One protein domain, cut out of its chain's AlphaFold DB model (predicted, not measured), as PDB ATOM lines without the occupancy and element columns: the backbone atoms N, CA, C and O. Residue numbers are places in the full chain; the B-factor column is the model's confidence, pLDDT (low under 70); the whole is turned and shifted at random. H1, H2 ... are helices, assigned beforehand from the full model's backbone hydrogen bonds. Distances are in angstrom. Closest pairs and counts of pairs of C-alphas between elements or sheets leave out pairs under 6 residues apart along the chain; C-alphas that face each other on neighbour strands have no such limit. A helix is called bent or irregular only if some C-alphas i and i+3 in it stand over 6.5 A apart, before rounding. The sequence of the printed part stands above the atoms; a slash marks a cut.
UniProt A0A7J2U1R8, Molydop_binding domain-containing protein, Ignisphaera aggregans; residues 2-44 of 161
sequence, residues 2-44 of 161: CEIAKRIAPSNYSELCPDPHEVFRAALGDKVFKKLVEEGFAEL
ATOM      1  N   CYS A   2     130.661 119.047 137.889       88.94
ATOM      2  CA  CYS A   2     129.818 119.840 138.800       88.94
ATOM      3  C   CYS A   2     130.258 119.876 140.262       88.94
ATOM      4  O   CYS A   2     130.284 120.947 140.855       88.94
ATOM      5  N   GLU A   3     130.720 118.762 140.828       89.06
ATOM      6  CA  GLU A   3     131.277 118.770 142.191       89.06
ATOM      7  C   GLU A   3     132.544 119.625 142.320       89.06
ATOM      8  O   GLU A   3     132.811 120.194 143.374       89.06
ATOM      9  N   ILE A   4     133.307 119.762 141.231       89.25
ATOM     10  CA  ILE A   4     134.450 120.675 141.183       89.25
ATOM     11  C   ILE A   4     133.932 122.115 141.152       89.25
ATOM     12  O   ILE A   4     134.344 122.912 141.989       89.25
ATOM     13  N   ALA A   5     132.972 122.427 140.269       89.25
ATOM     14  CA  ALA A   5     132.351 123.750 140.163       89.25
ATOM     15  C   ALA A   5     131.757 124.240 141.498       89.25
ATOM     16  O   ALA A   5     131.992 125.387 141.875       89.25
ATOM     17  N   LYS A   6     131.092 123.361 142.268       88.62
ATOM     18  CA  LYS A   6     130.580 123.678 143.620       88.62
ATOM     19  C   LYS A   6     131.669 124.175 144.566       88.62
ATOM     20  O   LYS A   6     131.401 125.014 145.418       88.62
ATOM     21  N   ARG A   7     132.881 123.627 144.447       90.31
ATOM     22  CA  ARG A   7     134.003 123.927 145.345       90.31
ATOM     23  C   ARG A   7     134.781 125.166 144.915       90.31
ATOM     24  O   ARG A   7     135.237 125.902 145.779       90.31
ATOM     25  N   ILE A   8     134.945 125.385 143.610       91.38
ATOM     26  CA  ILE A   8     135.810 126.456 143.086       91.38
ATOM     27  C   ILE A   8     135.062 127.756 142.778       91.38
ATOM     28  O   ILE A   8     135.668 128.821 142.817       91.38
ATOM     29  N   ALA A   9     133.765 127.686 142.469       87.56
ATOM     30  CA  ALA A   9     132.961 128.841 142.075       87.56
ATOM     31  C   ALA A   9     131.494 128.673 142.522       87.56
ATOM     32  O   ALA A   9     130.593 128.610 141.681       87.56
ATOM     33  N   PRO A  10     131.224 128.592 143.841       83.56
ATOM     34  CA  PRO A  10     129.885 128.315 144.364       83.56
ATOM     35  C   PRO A  10     128.853 129.377 143.963       83.56
ATOM     36  O   PRO A  10     127.697 129.039 143.729       83.56
ATOM     37  N   SER A  11     129.271 130.640 143.826       87.81
ATOM     38  CA  SER A  11     128.411 131.744 143.379       87.81
ATOM     39  C   SER A  11     127.919 131.590 141.937       87.81
ATOM     40  O   SER A  11     126.850 132.094 141.618       87.81
ATOM     41  N   ASN A  12     128.665 130.874 141.086       85.31
ATOM     42  CA  ASN A  12     128.362 130.701 139.660       85.31
ATOM     43  C   ASN A  12     128.042 129.234 139.330       85.31
ATOM     44  O   ASN A  12     128.057 128.820 138.171       85.31
ATOM     45  N   TYR A  13     127.775 128.415 140.352       85.81
ATOM     46  CA  TYR A  13     127.588 126.976 140.194       85.81
ATOM     47  C   TYR A  13     126.473 126.633 139.196       85.81
ATOM     48  O   TYR A  13     126.663 125.763 138.348       85.81
ATOM     49  N   SER A  14     125.339 127.332 139.270       82.00
ATOM     50  CA  SER A  14     124.185 127.108 138.390       82.00
ATOM     51  C   SER A  14     124.466 127.432 136.923       82.00
ATOM     52  O   SER A  14     123.865 126.824 136.047       82.00
ATOM     53  N   GLU A  15     125.384 128.360 136.647       84.25
ATOM     54  CA  GLU A  15     125.802 128.706 135.282       84.25
ATOM     55  C   GLU A  15     126.824 127.708 134.726       84.25
ATOM     56  O   GLU A  15     126.825 127.412 133.535       84.25
ATOM     57  N   LEU A  16     127.696 127.176 135.586       86.06
ATOM     58  CA  LEU A  16     128.734 126.213 135.205       86.06
ATOM     59  C   LEU A  16     128.210 124.780 135.101       86.06
ATOM     60  O   LEU A  16     128.789 123.957 134.392       86.06
ATOM     61  N   CYS A  17     127.144 124.479 135.836       89.44
ATOM     62  CA  CYS A  17     126.481 123.185 135.843       89.44
ATOM     63  C   CYS A  17     124.966 123.324 135.727       89.44
ATOM     64  O   CYS A  17     124.236 122.959 136.655       89.44
ATOM     65  N   PRO A  18     124.493 123.842 134.581       89.50
ATOM     66  CA  PRO A  18     123.083 123.808 134.248       89.50
ATOM     67  C   PRO A  18     122.605 122.361 134.099       89.50
ATOM     68  O   PRO A  18     123.391 121.434 133.877       89.50
ATOM     69  N   ASP A  19     121.292 122.179 134.200       90.50
ATOM     70  CA  ASP A  19     120.667 120.902 133.889       90.50
ATOM     71  C   ASP A  19     120.964 120.504 132.426       90.50
ATOM     72  O   ASP A  19     120.735 121.308 131.516       90.50
ATOM     73  N   PRO A  20     121.472 119.284 132.160       90.50
ATOM     74  CA  PRO A  20     121.820 118.873 130.805       90.50
ATOM     75  C   PRO A  20     120.642 118.942 129.828       90.50
ATOM     76  O   PRO A  20     120.843 119.314 128.673       90.50
ATOM     77  N   HIS A  21     119.418 118.621 130.261       91.88
ATOM     78  CA  HIS A  21     118.250 118.680 129.381       91.88
ATOM     79  C   HIS A  21     117.897 120.120 129.015       91.88
ATOM     80  O   HIS A  21     117.574 120.367 127.855       91.88
ATOM     81  N   GLU A  22     118.010 121.070 129.943       91.50
ATOM     82  CA  GLU A  22     117.859 122.500 129.634       91.50
ATOM     83  C   GLU A  22     118.903 122.973 128.613       91.50
ATOM     84  O   GLU A  22     118.556 123.670 127.659       91.50
ATOM     85  N   VAL A  23     120.165 122.544 128.744       93.19
ATOM     86  CA  VAL A  23     121.224 122.882 127.773       93.19
ATOM     87  C   VAL A  23     120.893 122.341 126.386       93.19
ATOM     88  O   VAL A  23     120.956 123.077 125.399       93.19
ATOM     89  N   PHE A  24     120.518 121.064 126.295       92.69
ATOM     90  CA  PHE A  24     120.160 120.451 125.016       92.69
ATOM     91  C   PHE A  24     118.896 121.069 124.420       92.69
ATOM     92  O   PHE A  24     118.858 121.318 123.215       92.69
ATOM     93  N   ARG A  25     117.885 121.366 125.240       94.38
ATOM     94  CA  ARG A  25     116.655 122.030 124.798       94.38
ATOM     95  C   ARG A  25     116.945 123.423 124.248       94.38
ATOM     96  O   ARG A  25     116.482 123.738 123.156       94.38
ATOM     97  N   ALA A  26     117.756 124.218 124.944       93.50
ATOM     98  CA  ALA A  26     118.151 125.549 124.491       93.50
ATOM     99  C   ALA A  26     118.971 125.507 123.187       93.50
ATOM    100  O   ALA A  26     118.783 126.355 122.317       93.50
ATOM    101  N   ALA A  27     119.854 124.516 123.030       92.88
ATOM    102  CA  ALA A  27     120.711 124.387 121.851       92.88
ATOM    103  C   ALA A  27     119.979 123.848 120.609       92.88
ATOM    104  O   ALA A  27     120.258 124.286 119.493       92.88
ATOM    105  N   LEU A  28     119.074 122.881 120.786       92.81
ATOM    106  CA  LEU A  28     118.399 122.172 119.690       92.81
ATOM    107  C   LEU A  28     117.011 122.742 119.364       92.81
ATOM    108  O   LEU A  28     116.491 122.516 118.270       92.81
ATOM    109  N   GLY A  29     116.405 123.464 120.308       93.62
ATOM    110  CA  GLY A  29     115.009 123.883 120.269       93.62
ATOM    111  C   GLY A  29     114.042 122.786 120.729       93.62
ATOM    112  O   GLY A  29     114.294 121.586 120.583       93.62
ATOM    113  N   ASP A  30     112.887 123.205 121.253       94.56
ATOM    114  CA  ASP A  30     111.915 122.326 121.922       94.56
ATOM    115  C   ASP A  30     111.440 121.155 121.057       94.56
ATOM    116  O   ASP A  30     111.347 120.021 121.527       94.56
ATOM    117  N   LYS A  31     111.152 121.415 119.776       94.00
ATOM    118  CA  LYS A  31     110.627 120.407 118.841       94.00
ATOM    119  C   LYS A  31     111.626 119.268 118.620       94.00
ATOM    120  O   LYS A  31     111.245 118.102 118.673       94.00
ATOM    121  N   VAL A  32     112.889 119.611 118.361       95.31
ATOM    122  CA  VAL A  32     113.961 118.638 118.106       95.31
ATOM    123  C   VAL A  32     114.291 117.886 119.388       95.31
ATOM    124  O   VAL A  32     114.382 116.661 119.370       95.31
ATOM    125  N   PHE A  33     114.409 118.605 120.508       96.06
ATOM    126  CA  PHE A  33     114.690 118.001 121.806       96.06
ATOM    127  C   PHE A  33     113.612 116.991 122.212       96.06
ATOM    128  O   PHE A  33     113.934 115.868 122.592       96.06
ATOM    129  N   LYS A  34     112.331 117.350 122.065       95.50
ATOM    130  CA  LYS A  34     111.212 116.446 122.353       95.50
ATOM    131  C   LYS A  34     111.303 115.163 121.525       95.50
ATOM    132  O   LYS A  34     111.223 114.076 122.086       95.50
ATOM    133  N   LYS A  35     111.539 115.294 120.216       96.00
ATOM    134  CA  LYS A  35     111.694 114.145 119.318       96.00
ATOM    135  C   LYS A  35     112.867 113.252 119.732       96.00
ATOM    136  O   LYS A  35     112.718 112.040 119.792       96.00
ATOM    137  N   LEU A  36     114.005 113.852 120.091       95.75
ATOM    138  CA  LEU A  36     115.187 113.121 120.550       95.75
ATOM    139  C   LEU A  36     114.900 112.301 121.818       95.75
ATOM    140  O   LEU A  36     115.339 111.159 121.908       95.75
ATOM    141  N   VAL A  37     114.159 112.865 122.776       95.25
ATOM    142  CA  VAL A  37     113.805 112.181 124.031       95.25
ATOM    143  C   VAL A  37     112.768 111.076 123.811       95.25
ATOM    144  O   VAL A  37     112.879 110.014 124.417       95.25
ATOM    145  N   GLU A  38     111.765 111.311 122.962       96.38
ATOM    146  CA  GLU A  38     110.655 110.371 122.746       96.38
ATOM    147  C   GLU A  38     111.008 109.238 121.772       96.38
ATOM    148  O   GLU A  38     110.630 108.091 121.998       96.38
ATOM    149  N   GLU A  39     111.734 109.546 120.697       96.31
ATOM    150  CA  GLU A  39     112.037 108.602 119.611       96.31
ATOM    151  C   GLU A  39     113.478 108.065 119.671       96.31
ATOM    152  O   GLU A  39     113.816 107.124 118.955       96.31
ATOM    153  N   GLY A  40     114.350 108.654 120.497       95.44
ATOM    154  CA  GLY A  40     115.775 108.305 120.580       95.44
ATOM    155  C   GLY A  40     116.635 108.886 119.451       95.44
ATOM    156  O   GLY A  40     117.857 108.736 119.470       95.44
ATOM    157  N   PHE A  41     116.029 109.572 118.477       95.31
ATOM    158  CA  PHE A  41     116.725 110.282 117.407       95.31
ATOM    159  C   PHE A  41     115.920 111.503 116.943       95.31
ATOM    160  O   PHE A  41     114.695 111.536 117.021       95.31
ATOM    161  N   ALA A  42     116.607 112.517 116.422       94.56
ATOM    162  CA  ALA A  42     115.976 113.661 115.776       94.56
ATOM    163  C   ALA A  42     116.854 114.154 114.624       94.56
ATOM    164  O   ALA A  42     118.076 114.204 114.743       94.56
ATOM    165  N   GLU A  43     116.230 114.518 113.506       92.00
ATOM    166  CA  GLU A  43     116.925 115.125 112.374       92.00
ATOM    167  C   GLU A  43     116.968 116.643 112.566       92.00
ATOM    168  O   GLU A  43     115.965 117.258 112.938       92.00
ATOM    169  N   LEU A  44     118.138 117.239 112.343       92.06
ATOM    170  CA  LEU A  44     118.299 118.688 112.368       92.06
ATOM    171  C   LEU A  44     117.901 119.267 111.016       92.06
ATOM    172  O   LEU A  44     118.271 118.720 109.977       92.06
TER     173      LEU A  44
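Overview. This is residues 2 to 44 of the 161 residues of the protein "Molydop_binding domain-containing protein" of Ignisphaera aggregans (UniProt A0A7J2U1R8). What shape do these coordinates make? Two small pairs of helices are strung along a rod: the hairpin of H1 and H2 at one end, and H3 followed by H4, turned 60 degrees to it, at the other, with residues 17 to 19 bridging the gap. After H4, residues 40 to 44 fold back beside it. What is it made of? The printed part has 43 residues with four named helices, in the order H1 H2 H3 H4, and no named strand; its class is all helix. It is only just loose, close to extended, with a radius of gyration of the C-alphas of 13.7 A and spans of 38 by 15 by 12 A.

Arrangement. Which helices come first? H1, residues 2 to 8, and H2, residues 10 to 16, form a helical hairpin and touch, closest at the C-alphas of Lys 6 and Tyr 13, 5.6 A apart. They run opposite ways at a tilt of 37 degrees, only just steep. What follows? H3, residues 20 to 28, is apart from H1 and H2. H3 and H4, residues 30 to 39, only just touch, only at the corner by their link, with 3 pairs of C-alphas within 8 A, the closest those of Arg 25 and Phe 33 at 5.4 A; their tilt is steep, 60 degrees, opposite ways. How do the backbones run? Every O i to N i+4 pair is within hydrogen-bond range in H3 and H4, against 2 of 3 in H1 and 1 of 3 in H2, where 3 of 4 O i to N i+3 pairs are.

Along the chain. Where does H1 begin? C-alpha 2 is at (129.818, 119.840, 138.800). Is H2 even? It is irregular: C-alphas 11 and 14 are 8.0 A apart. How long are the later helices? H3 measures 12.1 A, and H4 13.9 A, ending with C-alpha 39 at (112.037, 108.602, 119.611).

Size, cuts and confidence. How far does it reach? The two C-alphas farthest apart, those of Arg 7 and Glu 43, are 38.2 A apart. Residues 7 to 12, of which 10 to 12 belong to H2, stand free. Are there cuts or weak places? The printed part has no cut, the three links between helices are tight, and no printed residue is under 70 in pLDDT.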